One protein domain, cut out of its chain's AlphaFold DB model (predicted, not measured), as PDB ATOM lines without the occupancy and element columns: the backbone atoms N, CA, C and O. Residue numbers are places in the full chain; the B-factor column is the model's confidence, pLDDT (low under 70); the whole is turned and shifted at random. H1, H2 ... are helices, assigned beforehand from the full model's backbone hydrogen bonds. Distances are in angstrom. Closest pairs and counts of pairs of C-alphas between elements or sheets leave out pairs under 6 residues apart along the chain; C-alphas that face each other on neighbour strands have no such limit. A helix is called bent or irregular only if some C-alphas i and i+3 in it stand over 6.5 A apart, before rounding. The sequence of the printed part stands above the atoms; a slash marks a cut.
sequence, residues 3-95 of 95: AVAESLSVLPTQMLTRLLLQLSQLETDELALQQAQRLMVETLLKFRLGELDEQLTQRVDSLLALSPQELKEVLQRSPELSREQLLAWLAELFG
ATOM      1  N   ALA A   3     167.118 124.683 136.369       54.28
ATOM      2  CA  ALA A   3     166.030 125.535 136.867       54.28
ATOM      3  C   ALA A   3     166.076 125.816 138.379       54.28
ATOM      4  O   ALA A   3     165.900 126.946 138.837       54.28
ATOM      5  N   VAL A   4     166.324 124.763 139.156       57.38
ATOM      6  CA  VAL A   4     166.298 124.842 140.616       57.38
ATOM      7  C   VAL A   4     167.569 125.516 141.132       57.38
ATOM      8  O   VAL A   4     167.484 126.347 142.026       57.38
ATOM      9  N   ALA A   5     168.726 125.249 140.515       61.03
ATOM     10  CA  ALA A   5     170.008 125.847 140.894       61.03
ATOM     11  C   ALA A   5     170.014 127.381 140.761       61.03
ATOM     12  O   ALA A   5     170.509 128.066 141.653       61.03
ATOM     13  N   GLU A   6     169.409 127.928 139.699       63.06
ATOM     14  CA  GLU A   6     169.228 129.381 139.542       63.06
ATOM     15  C   GLU A   6     168.341 129.955 140.657       63.06
ATOM     16  O   GLU A   6     168.648 130.998 141.232       63.06
ATOM     17  N   SER A   7     167.282 129.237 141.031       64.75
ATOM     18  CA  SER A   7     166.339 129.667 142.071       64.75
ATOM     19  C   SER A   7     166.946 129.626 143.478       64.75
ATOM     20  O   SER A   7     166.593 130.451 144.322       64.75
ATOM     21  N   LEU A   8     167.905 128.724 143.728       67.31
ATOM     22  CA  LEU A   8     168.639 128.664 144.997       67.31
ATOM     23  C   LEU A   8     169.475 129.924 145.263       67.31
ATOM     24  O   LEU A   8     169.710 130.249 146.422       67.31
ATOM     25  N   SER A   9     169.896 130.650 144.220       71.12
ATOM     26  CA  SER A   9     170.673 131.891 144.375       71.12
ATOM     27  C   SER A   9     169.879 133.034 145.017       71.12
ATOM     28  O   SER A   9     170.465 133.949 145.589       71.12
ATOM     29  N   VAL A  10     168.545 132.964 144.951       74.12
ATOM     30  CA  VAL A  10     167.633 133.959 145.531       74.12
ATOM     31  C   VAL A  10     167.383 133.678 147.019       74.12
ATOM     32  O   VAL A  10     166.864 134.534 147.733       74.12
ATOM     33  N   LEU A  11     167.751 132.487 147.509       79.94
ATOM     34  CA  LEU A  11     167.542 132.118 148.903       79.94
ATOM     35  C   LEU A  11     168.468 132.910 149.842       79.94
ATOM     36  O   LEU A  11     169.644 133.119 149.535       79.94
ATOM     37  N   PRO A  12     167.995 133.266 151.049       84.88
ATOM     38  CA  PRO A  12     168.841 133.833 152.085       84.88
ATOM     39  C   PRO A  12     169.945 132.849 152.468       84.88
ATOM     40  O   PRO A  12     169.696 131.643 152.569       84.88
ATOM     41  N   THR A  13     171.138 133.359 152.786       84.62
ATOM     42  CA  THR A  13     172.308 132.537 153.143       84.62
ATOM     43  C   THR A  13     171.988 131.517 154.232       84.62
ATOM     44  O   THR A  13     172.363 130.359 154.118       84.62
ATOM     45  N   GLN A  14     171.224 131.908 155.252       86.50
ATOM     46  CA  GLN A  14     170.861 131.014 156.349       86.50
ATOM     47  C   GLN A  14     169.970 129.844 155.901       86.50
ATOM     48  O   GLN A  14     170.134 128.718 156.373       86.50
ATOM     49  N   MET A  15     169.048 130.092 154.968       86.38
ATOM     50  CA  MET A  15     168.179 129.065 154.395       86.38
ATOM     51  C   MET A  15     168.958 128.142 153.463       86.38
ATOM     52  O   MET A  15     168.811 126.925 153.546       86.38
ATOM     53  N   LEU A  16     169.847 128.713 152.647       87.44
ATOM     54  CA  LEU A  16     170.744 127.960 151.781       87.44
ATOM     55  C   LEU A  16     171.672 127.044 152.591       87.44
ATOM     56  O   LEU A  16     171.791 125.867 152.273       87.44
ATOM     57  N   THR A  17     172.280 127.540 153.674       89.50
ATOM     58  CA  THR A  17     173.128 126.726 154.558       89.50
ATOM     59  C   THR A  17     172.351 125.562 155.169       89.50
ATOM     60  O   THR A  17     172.862 124.444 155.198       89.50
ATOM     61  N   ARG A  18     171.109 125.791 155.623       89.56
ATOM     62  CA  ARG A  18     170.263 124.707 156.147       89.56
ATOM     63  C   ARG A  18     169.918 123.681 155.078       89.56
ATOM     64  O   ARG A  18     170.059 122.493 155.344       89.56
ATOM     65  N   LEU A  19     169.546 124.124 153.878       88.50
ATOM     66  CA  LEU A  19     169.267 123.230 152.760       88.50
ATOM     67  C   LEU A  19     170.490 122.373 152.419       88.50
ATOM     68  O   LEU A  19     170.371 121.158 152.341       88.50
ATOM     69  N   LEU A  20     171.673 122.975 152.279       88.88
ATOM     70  CA  LEU A  20     172.912 122.244 151.985       88.88
ATOM     71  C   LEU A  20     173.250 121.220 153.077       88.88
ATOM     72  O   LEU A  20     173.634 120.095 152.768       88.88
ATOM     73  N   LEU A  21     173.054 121.585 154.346       91.19
ATOM     74  CA  LEU A  21     173.240 120.672 155.469       91.19
ATOM     75  C   LEU A  21     172.233 119.510 155.434       91.19
ATOM     76  O   LEU A  21     172.611 118.375 155.708       91.19
ATOM     77  N   GLN A  22     170.969 119.757 155.085       88.88
ATOM     78  CA  GLN A  22     169.959 118.701 154.934       88.88
ATOM     79  C   GLN A  22     170.271 117.789 153.743       88.88
ATOM     80  O   GLN A  22     170.192 116.575 153.877       88.88
ATOM     81  N   LEU A  23     170.701 118.355 152.612       88.12
ATOM     82  CA  LEU A  23     171.122 117.592 151.438       88.12
ATOM     83  C   LEU A  23     172.339 116.705 151.737       88.12
ATOM     84  O   LEU A  23     172.382 115.574 151.275       88.12
ATOM     85  N   SER A  24     173.296 117.177 152.547       88.19
ATOM     86  CA  SER A  24     174.452 116.361 152.957       88.19
ATOM     87  C   SER A  24     174.105 115.189 153.879       88.19
ATOM     88  O   SER A  24     174.928 114.297 154.053       88.19
ATOM     89  N   GLN A  25     172.915 115.205 154.486       88.62
ATOM     90  CA  GLN A  25     172.425 114.140 155.363       88.62
ATOM     91  C   GLN A  25     171.596 113.093 154.613       88.62
ATOM     92  O   GLN A  25     171.211 112.096 155.218       88.62
ATOM     93  N   LEU A  26     171.298 113.311 153.328       86.81
ATOM     94  CA  LEU A  26     170.590 112.324 152.523       86.81
ATOM     95  C   LEU A  26     171.506 111.130 152.250       86.81
ATOM     96  O   LEU A  26     172.659 111.293 151.848       86.81
ATOM     97  N   GLU A  27     170.978 109.928 152.456       81.62
ATOM     98  CA  GLU A  27     171.658 108.697 152.063       81.62
ATOM     99  C   GLU A  27     171.726 108.632 150.536       81.62
ATOM    100  O   GLU A  27     170.783 109.029 149.869       81.62
ATOM    101  N   THR A  28     172.832 108.171 149.953       74.44
ATOM    102  CA  THR A  28     172.985 108.042 148.492       74.44
ATOM    103  C   THR A  28     172.275 106.793 147.965       74.44
ATOM    104  O   THR A  28     172.922 105.824 147.570       74.44
ATOM    105  N   ASP A  29     170.947 106.812 147.972       81.56
ATOM    106  CA  ASP A  29     170.076 105.817 147.345       81.56
ATOM    107  C   ASP A  29     169.268 106.425 146.174       81.56
ATOM    108  O   ASP A  29     169.394 107.606 145.842       81.56
ATOM    109  N   GLU A  30     168.454 105.618 145.488       73.25
ATOM    110  CA  GLU A  30     167.602 106.115 144.391       73.25
ATOM    111  C   GLU A  30     166.548 107.125 144.878       73.25
ATOM    112  O   GLU A  30     166.119 108.000 144.119       73.25
ATOM    113  N   LEU A  31     166.166 107.055 146.157       76.88
ATOM    114  CA  LEU A  31     165.211 107.970 146.777       76.88
ATOM    115  C   LEU A  31     165.852 109.317 147.140       76.88
ATOM    116  O   LEU A  31     165.149 110.326 147.192       76.88
ATOM    117  N   ALA A  32     167.172 109.368 147.313       79.75
ATOM    118  CA  ALA A  32     167.947 110.554 147.655       79.75
ATOM    119  C   ALA A  32     167.701 111.702 146.690       79.75
ATOM    120  O   ALA A  32     167.556 112.853 147.096       79.75
ATOM    121  N   LEU A  33     167.624 111.392 145.394       79.44
ATOM    122  CA  LEU A  33     167.398 112.396 144.364       79.44
ATOM    123  C   LEU A  33     165.994 112.999 144.482       79.44
ATOM    124  O   LEU A  33     165.831 114.213 144.348       79.44
ATOM    125  N   GLN A  34     164.990 112.171 144.764       78.12
ATOM    126  CA  GLN A  34     163.616 112.626 144.958       78.12
ATOM    127  C   GLN A  34     163.476 113.421 146.264       78.12
ATOM    128  O   GLN A  34     162.856 114.484 146.278       78.12
ATOM    129  N   GLN A  35     164.107 112.960 147.346       82.62
ATOM    130  CA  GLN A  35     164.139 113.654 148.637       82.62
ATOM    131  C   GLN A  35     164.871 114.999 148.538       82.62
ATOM    132  O   GLN A  35     164.401 116.000 149.077       82.62
ATOM    133  N   ALA A  36     165.978 115.054 147.793       84.00
ATOM    134  CA  ALA A  36     166.704 116.285 147.511       84.00
ATOM    135  C   ALA A  36     165.827 117.285 146.752       84.00
ATOM    136  O   ALA A  36     165.716 118.442 147.158       84.00
ATOM    137  N   GLN A  37     165.154 116.837 145.687       79.19
ATOM    138  CA  GLN A  37     164.233 117.685 144.930       79.19
ATOM    139  C   GLN A  37     163.088 118.199 145.809       79.19
ATOM    140  O   GLN A  37     162.795 119.394 145.782       79.19
ATOM    141  N   ARG A  38     162.510 117.337 146.653       83.56
ATOM    142  CA  ARG A  38     161.474 117.709 147.626       83.56
ATOM    143  C   ARG A  38     161.948 118.792 148.580       83.56
ATOM    144  O   ARG A  38     161.313 119.839 148.669       83.56
ATOM    145  N   LEU A  39     163.103 118.597 149.211       85.88
ATOM    146  CA  LEU A  39     163.702 119.579 150.116       85.88
ATOM    147  C   LEU A  39     163.952 120.927 149.431       85.88
ATOM    148  O   LEU A  39     163.692 121.978 150.021       85.88
ATOM    149  N   MET A  40     164.433 120.916 148.187       82.56
ATOM    150  CA  MET A  40     164.673 122.138 147.417       82.56
ATOM    151  C   MET A  40     163.364 122.876 147.105       82.56
ATOM    152  O   MET A  40     163.291 124.088 147.314       82.56
ATOM    153  N   VAL A  41     162.325 122.161 146.658       80.94
ATOM    154  CA  VAL A  41     161.005 122.739 146.352       80.94
ATOM    155  C   VAL A  41     160.335 123.280 147.614       80.94
ATOM    156  O   VAL A  41     159.914 124.434 147.624       80.94
ATOM    157  N   GLU A  42     160.304 122.510 148.704       85.12
ATOM    158  CA  GLU A  42     159.751 122.951 149.991       85.12
ATOM    159  C   GLU A  42     160.452 124.211 150.510       85.12
ATOM    160  O   GLU A  42     159.803 125.139 150.992       85.12
ATOM    161  N   THR A  43     161.781 124.263 150.401       85.81
ATOM    162  CA  THR A  43     162.574 125.417 150.841       85.81
ATOM    163  C   THR A  43     162.261 126.648 149.996       85.81
ATOM    164  O   THR A  43     162.049 127.730 150.542       85.81
ATOM    165  N   LEU A  44     162.176 126.501 148.673       80.06
ATOM    166  CA  LEU A  44     161.823 127.602 147.776       80.06
ATOM    167  C   LEU A  44     160.406 128.117 148.038       80.06
ATOM    168  O   LEU A  44     160.210 129.326 148.134       80.06
ATOM    169  N   LEU A  45     159.434 127.224 148.226       79.25
ATOM    170  CA  LEU A  45     158.061 127.606 148.550       79.25
ATOM    171  C   LEU A  45     157.971 128.299 149.910       79.25
ATOM    172  O   LEU A  45     157.354 129.356 149.991       79.25
ATOM    173  N   LYS A  46     158.641 127.784 150.952       82.44
ATOM    174  CA  LYS A  46     158.737 128.462 152.260       82.44
ATOM    175  C   LYS A  46     159.307 129.865 152.123       82.44
ATOM    176  O   LYS A  46     158.780 130.800 152.706       82.44
ATOM    177  N   PHE A  47     160.361 130.030 151.328       81.56
ATOM    178  CA  PHE A  47     160.973 131.340 151.130       81.56
ATOM    179  C   PHE A  47     160.027 132.315 150.417       81.56
ATOM    180  O   PHE A  47     159.953 133.482 150.789       81.56
ATOM    181  N   ARG A  48     159.292 131.841 149.407       75.44
ATOM    182  CA  ARG A  48     158.379 132.669 148.606       75.44
ATOM    183  C   ARG A  48     157.067 132.991 149.321       75.44
ATOM    184  O   ARG A  48     156.545 134.086 149.154       75.44
ATOM    185  N   LEU A  49     156.537 132.047 150.090       73.75
ATOM    186  CA  LEU A  49     155.201 132.112 150.690       73.75
ATOM    187  C   LEU A  49     155.219 132.386 152.198       73.75
ATOM    188  O   LEU A  49     154.160 132.560 152.800       73.75
ATOM    189  N   GLY A  50     156.406 132.428 152.807       76.12
ATOM    190  CA  GLY A  50     156.621 132.599 154.243       76.12
ATOM    191  C   GLY A  50     156.536 131.277 155.007       76.12
ATOM    192  O   GLY A  50     157.518 130.842 155.606       76.12
ATOM    193  N   GLU A  51     155.381 130.612 154.951       77.81
ATOM    194  CA  GLU A  51     155.158 129.314 155.593       77.81
ATOM    195  C   GLU A  51     154.585 128.285 154.621       77.81
ATOM    196  O   GLU A  51     153.809 128.601 153.719       77.81
ATOM    197  N   LEU A  52     154.985 127.031 154.832       78.56
ATOM    198  CA  LEU A  52     154.411 125.875 154.157       78.56
ATOM    199  C   LEU A  52     153.337 125.304 155.081       78.56
ATOM    200  O   LEU A  52     153.659 124.660 156.078       78.56
ATOM    201  N   ASP A  53     152.079 125.594 154.779       80.75
ATOM    202  CA  ASP A  53     150.946 124.980 155.462       80.75
ATOM    203  C   ASP A  53     150.626 123.605 154.856       80.75
ATOM    204  O   ASP A  53     151.259 123.137 153.905       80.75
ATOM    205  N   GLU A  54     149.644 122.919 155.432       78.00
ATOM    206  CA  GLU A  54     149.233 121.589 154.983       78.00
ATOM    207  C   GLU A  54     148.726 121.602 153.531       78.00
ATOM    208  O   GLU A  54     149.020 120.683 152.767       78.00
ATOM    209  N   GLN A  55     148.058 122.683 153.106       74.44
ATOM    210  CA  GLN A  55     147.605 122.839 151.723       74.44
ATOM    211  C   GLN A  55     148.781 122.941 150.751       74.44
ATOM    212  O   GLN A  55     148.795 122.253 149.735       74.44
ATOM    213  N   LEU A  56     149.798 123.743 151.069       73.94
ATOM    214  CA  LEU A  56     151.014 123.850 150.266       73.94
ATOM    215  C   LEU A  56     151.834 122.565 150.287       73.94
ATOM    216  O   LEU A  56     152.394 122.193 149.262       73.94
ATOM    217  N   THR A  57     151.860 121.862 151.419       77.75
ATOM    218  CA  THR A  57     152.550 120.575 151.551       77.75
ATOM    219  C   THR A  57     151.950 119.530 150.612       77.75
ATOM    220  O   THR A  57     152.693 118.827 149.937       77.75
ATOM    221  N   GLN A  58     150.622 119.479 150.474       77.94
ATOM    222  CA  GLN A  58     149.979 118.599 149.490       77.94
ATOM    223  C   GLN A  58     150.309 118.997 148.043       77.94
ATOM    224  O   GLN A  58     150.440 118.135 147.177       77.94
ATOM    225  N   ARG A  59     150.498 120.296 147.771       77.69
ATOM    226  CA  ARG A  59     150.917 120.778 146.445       77.69
ATOM    227  C   ARG A  59     152.389 120.492 146.141       77.69
ATOM    228  O   ARG A  59     152.736 120.425 144.966       77.69
ATOM    229  N   VAL A  60     153.247 120.295 147.147       77.44
ATOM    230  CA  VAL A  60     154.653 119.898 146.938       77.44
ATOM    231  C   VAL A  60     154.730 118.574 146.194       77.44
ATOM    232  O   VAL A  60     155.493 118.472 145.240       77.44
ATOM    233  N   ASP A  61     153.925 117.584 146.575       77.94
ATOM    234  CA  ASP A  61     153.956 116.278 145.914       77.94
ATOM    235  C   ASP A  61     153.488 116.384 144.448       77.94
ATOM    236  O   ASP A  61     154.071 115.754 143.565       77.94
ATOM    237  N   SER A  62     152.523 117.266 144.151       81.31
ATOM    238  CA  SER A  62     152.121 117.588 142.773       81.31
ATOM    239  C   SER A  62     153.217 118.326 141.991       81.31
ATOM    240  O   SER A  62     153.463 118.021 140.828       81.31
ATOM    241  N   LEU A  63     153.929 119.256 142.632       77.75
ATOM    242  CA  LEU A  63     155.063 119.973 142.038       77.75
ATOM    243  C   LEU A  63     156.256 119.059 141.756       77.75
ATOM    244  O   LEU A  63     156.985 119.294 140.799       77.75
ATOM    245  N   LEU A  64     156.456 118.015 142.559       76.25
ATOM    246  CA  LEU A  64     157.492 117.006 142.325       76.25
ATOM    247  C   LEU A  64     157.139 116.035 141.201       76.25
ATOM    248  O   LEU A  64     158.039 115.425 140.631       76.25
ATOM    249  N   ALA A  65     155.851 115.901 140.874       78.12
ATOM    250  CA  ALA A  65     155.402 115.152 139.707       78.12
ATOM    251  C   ALA A  65     155.617 115.922 138.390       78.12
ATOM    252  O   ALA A  65     155.565 115.317 137.319       78.12
ATOM    253  N   LEU A  66     155.874 117.235 138.454       74.62
ATOM    254  CA  LEU A  66     156.194 118.042 137.282       74.62
ATOM    255  C   LEU A  66     157.582 117.724 136.729       74.62
ATOM    256  O   LEU A  66     158.535 117.434 137.456       74.62
ATOM    257  N   SER A  67     157.733 117.897 135.419       72.25
ATOM    258  CA  SER A  67     159.051 117.885 134.803       72.25
ATOM    259  C   SER A  67     159.907 119.069 135.293       72.25
ATOM    260  O   SER A  67     159.393 120.136 135.646       72.25
ATOM    261  N   PRO A  68     161.247 118.961 135.233       65.12
ATOM    262  CA  PRO A  68     162.145 120.056 135.611       65.12
ATOM    263  C   PRO A  68     161.928 121.364 134.833       65.12
ATOM    264  O   PRO A  68     162.389 122.418 135.271       65.12
ATOM    265  N   GLN A  69     161.300 121.296 133.655       67.19
ATOM    266  CA  GLN A  69     160.948 122.454 132.832       67.19
ATOM    267  C   GLN A  69     159.682 123.136 133.348       67.19
ATOM    268  O   GLN A  69     159.691 124.345 133.548       67.19
ATOM    269  N   GLU A  70     158.638 122.368 133.642       75.75
ATOM    270  CA  GLU A  70     157.400 122.890 134.229       75.75
ATOM    271  C   GLU A  70     157.662 123.493 135.612       75.75
ATOM    272  O   GLU A  70     157.216 124.600 135.906       75.75
ATOM    273  N   LEU A  71     158.501 122.841 136.424       72.81
ATOM    274  CA  LEU A  71     158.937 123.392 137.704       72.81
ATOM    275  C   LEU A  71     159.715 124.711 137.531       72.81
ATOM    276  O   LEU A  71     159.604 125.607 138.365       72.81
ATOM    277  N   LYS A  72     160.481 124.870 136.440       71.69
ATOM    278  CA  LYS A  72     161.161 126.138 136.126       71.69
ATOM    279  C   LYS A  72     160.156 127.258 135.890       71.69
ATOM    280  O   LYS A  72     160.298 128.322 136.481       71.69
ATOM    281  N   GLU A  73     159.164 127.007 135.041       76.38
ATOM    282  CA  GLU A  73     158.112 127.971 134.704       76.38
ATOM    283  C   GLU A  73     157.342 128.400 135.961       76.38
ATOM    284  O   GLU A  73     157.144 129.593 136.192       76.38
ATOM    285  N   VAL A  74     157.012 127.442 136.835       76.00
ATOM    286  CA  VAL A  74     156.428 127.705 138.160       76.00
ATOM    287  C   VAL A  74     157.293 128.657 138.982       76.00
ATOM    288  O   VAL A  74     156.816 129.686 139.464       76.00
ATOM    289  N   LEU A  75     158.576 128.331 139.141       72.12
ATOM    290  CA  LEU A  75     159.489 129.106 139.979       72.12
ATOM    291  C   LEU A  75     159.779 130.503 139.410       72.12
ATOM    292  O   LEU A  75     160.021 131.428 140.186       72.12
ATOM    293  N   GLN A  76     159.734 130.670 138.085       72.19
ATOM    294  CA  GLN A  76     159.924 131.961 137.419       72.19
ATOM    295  C   GLN A  76     158.709 132.880 137.513       72.19
ATOM    296  O   GLN A  76     158.888 134.087 137.644       72.19
ATOM    297  N   ARG A  77     157.491 132.328 137.490       70.62
ATOM    298  CA  ARG A  77     156.253 133.112 137.651       70.62
ATOM    299  C   ARG A  77     155.932 133.409 139.114       70.62
ATOM    300  O   ARG A  77     155.312 134.419 139.416       70.62
ATOM    301  N   SER A  78     156.410 132.573 140.037       67.25
ATOM    302  CA  SER A  78     156.248 132.749 141.484       67.25
ATOM    303  C   SER A  78     156.595 134.143 142.047       67.25
ATOM    304  O   SER A  78     155.808 134.627 142.855       67.25
ATOM    305  N   PRO A  79     157.709 134.817 141.683       67.62
ATOM    306  CA  PRO A  79     158.022 136.159 142.191       67.62
ATOM    307  C   PRO A  79     157.018 137.249 141.795       67.62
ATOM    308  O   PRO A  79     156.985 138.283 142.457       67.62
ATOM    309  N   GLU A  80     156.231 137.048 140.738       70.12
ATOM    310  CA  GLU A  80     155.230 138.018 140.274       70.12
ATOM    311  C   GLU A  80     153.861 137.815 140.943       70.12
ATOM    312  O   GLU A  80     152.982 138.665 140.816       70.12
ATOM    313  N   LEU A  81     153.676 136.702 141.662       74.69
ATOM    314  CA  LEU A  81     152.393 136.281 142.216       74.69
ATOM    315  C   LEU A  81     152.356 136.474 143.734       74.69
ATOM    316  O   LEU A  81     153.279 136.091 144.457       74.69
ATOM    317  N   SER A  82     151.249 137.018 144.242       79.25
ATOM    318  CA  SER A  82     150.967 136.986 145.680       79.25
ATOM    319  C   SER A  82     150.710 135.548 146.153       79.25
ATOM    320  O   SER A  82     150.410 134.663 145.352       79.25
ATOM    321  N   ARG A  83     150.774 135.297 147.469       75.81
ATOM    322  CA  ARG A  83     150.502 133.964 148.048       75.81
ATOM    323  C   ARG A  83     149.176 133.371 147.565       75.81
ATOM    324  O   ARG A  83     149.128 132.202 147.198       75.81
ATOM    325  N   GLU A  84     148.116 134.172 147.548       81.25
ATOM    326  CA  GLU A  84     146.775 133.744 147.129       81.25
ATOM    327  C   GLU A  84     146.711 133.452 145.628       81.25
ATOM    328  O   GLU A  84     146.114 132.460 145.220       81.25
ATOM    329  N   GLN A  85     147.373 134.272 144.807       81.81
ATOM    330  CA  GLN A  85     147.449 134.066 143.360       81.81
ATOM    331  C   GLN A  85     148.267 132.822 143.013       81.81
ATOM    332  O   GLN A  85     147.877 132.060 142.135       81.81
ATOM    333  N   LEU A  86     149.369 132.581 143.728       78.00
ATOM    334  CA  LEU A  86     150.171 131.378 143.562       78.00
ATOM    335  C   LEU A  86     149.375 130.128 143.956       78.00
ATOM    336  O   LEU A  86     149.400 129.141 143.231       78.00
ATOM    337  N   LEU A  87     148.636 130.173 145.069       77.69
ATOM    338  CA  LEU A  87     147.765 129.074 145.493       77.69
ATOM    339  C   LEU A  87     146.655 128.789 144.478       77.69
ATOM    340  O   LEU A  87     146.431 127.627 144.148       77.69
ATOM    341  N   ALA A  88     145.989 129.829 143.973       82.00
ATOM    342  CA  ALA A  88     144.960 129.692 142.946       82.00
ATOM    343  C   ALA A  88     145.537 129.091 141.659       82.00
ATOM    344  O   ALA A  88     144.985 128.145 141.113       82.00
ATOM    345  N   TRP A  89     146.701 129.571 141.231       80.12
ATOM    346  CA  TRP A  89     147.379 129.075 140.042       80.12
ATOM    347  C   TRP A  89     147.860 127.621 140.183       80.12
ATOM    348  O   TRP A  89     147.688 126.817 139.270       80.12
ATOM    349  N   LEU A  90     148.399 127.240 141.347       77.19
ATOM    350  CA  LEU A  90     148.718 125.839 141.650       77.19
ATOM    351  C   LEU A  90     147.450 124.973 141.688       77.19
ATOM    352  O   LEU A  90     147.482 123.822 141.264       77.19
ATOM    353  N   ALA A  91     146.333 125.506 142.185       78.06
ATOM    354  CA  ALA A  91     145.057 124.804 142.162       78.06
ATOM    355  C   ALA A  91     144.510 124.622 140.737       78.06
ATOM    356  O   ALA A  91     143.884 123.603 140.488       78.06
ATOM    357  N   GLU A  92     144.772 125.547 139.809       80.38
ATOM    358  CA  GLU A  92     144.419 125.401 138.388       80.38
ATOM    359  C   GLU A  92     145.333 124.420 137.643       80.38
ATOM    360  O   GLU A  92     144.869 123.688 136.774       80.38
ATOM    361  N   LEU A  93     146.626 124.380 137.976       73.94
ATOM    362  CA  LEU A  93     147.578 123.460 137.343       73.94
ATOM    363  C   LEU A  93     147.409 122.000 137.775       73.94
ATOM    364  O   LEU A  93     147.723 121.096 137.003       73.94
ATOM    365  N   PHE A  94     146.966 121.776 139.011       70.94
ATOM    366  CA  PHE A  94     146.857 120.451 139.630       70.94
ATOM    367  C   PHE A  94     145.427 120.124 140.086       70.94
ATOM    368  O   PHE A  94     145.250 119.321 141.008       70.94
ATOM    369  N   GLY A  95     144.436 120.831 139.542       59.28
ATOM    370  CA  GLY A  95     143.008 120.661 139.826       59.28
ATOM    371  C   GLY A  95     142.345 119.606 138.962       59.28
ATOM    372  O   GLY A  95     142.817 119.381 137.826       59.28
TER     373      GLY A  95
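Overview. This is residues 3 to 95 of the 95 residues of an uncharacterized protein of Cyanobacteria bacterium UBA11162 (UniProt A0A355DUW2). A long helix, H3, stands in the middle between two others: H2 folds back beside it as a helical hairpin, and H4 crosses it at a steep angle on its other side. H1 and H5 pack on each other to one side of this group, and H6 is at the end far from H2, loosely set near the ends or edges of H3, H4 and H5. The printed part has 93 residues with six named helices, H1 to H6 in order along the chain, and no named strand. The class is all helix, with 73 residues in the named helices. The whole is compact, with a radius of gyration of the C-alphas of 12.9 A, and spans 35 by 28 by 25 A.

Along the chain. H3, residues 30 to 49, is the longest helix, 29.5 A from C-alpha 30 at (167.602, 106.115, 144.391) to C-alpha 49 at (155.201, 132.112, 150.690). It is neither bent nor irregular, but only just: C-alphas 30 and 33 are 6.3 A apart. H2 is residues 13 to 24, 16.3 A long, and H4 is residues 54 to 64, 15.8 A long. H1, residues 3 to 8, begins at C-alpha 3 at (166.030, 125.535, 136.867). H5, residues 68 to 80, is 19.8 A long and only just irregular, with C-alphas 76 and 79 6.6 A apart. H6, residues 83 to 93, is 15.3 A long and ends at C-alpha 93 at (147.578, 123.460, 137.343).

Arrangement. H3 is the hub, touching three helices. With residues 36 to 43 alone it touches H2, a hairpin at a shallow tilt of 15 degrees, opposite ways; the closest C-alphas, of Leu 23 and Ala 36, are 6.1 A apart. With residues 34 to 42 alone it touches H4, at a steep tilt of 50 degrees, opposite ways, with C-alphas of Arg 38 and Leu 64 closest at 6.7 A. H1 and H3 only just touch, with 3 pairs of C-alphas within 8 A. H1 touches H5 at a steep tilt of 45 degrees, the same way, with C-alphas of Ala 3 and Lys 72 closest at 5.0 A. H6 touches no helix but is near H3, H4 and H5; its closest C-alphas to H3 are Arg 83 and Leu 49, 5.7 A. H2 is apart from H4, H5 and H6. In H1, H2 and H6 every O i to N i+4 pair is within hydrogen-bond range; the counts are 15 of 16 in H3, 5 of 7 in H4 and 7 of 9 in H5.

Size, cuts and confidence. The C-alphas of Thr 28 and Gln 85, the two farthest apart, are 36.8 A apart. The printed part has no cut, and its five links are tight. The mean pLDDT of the printed part is 77.7; residues 3 to 8, 68 to 69, 78 to 79 and 95 are under 70.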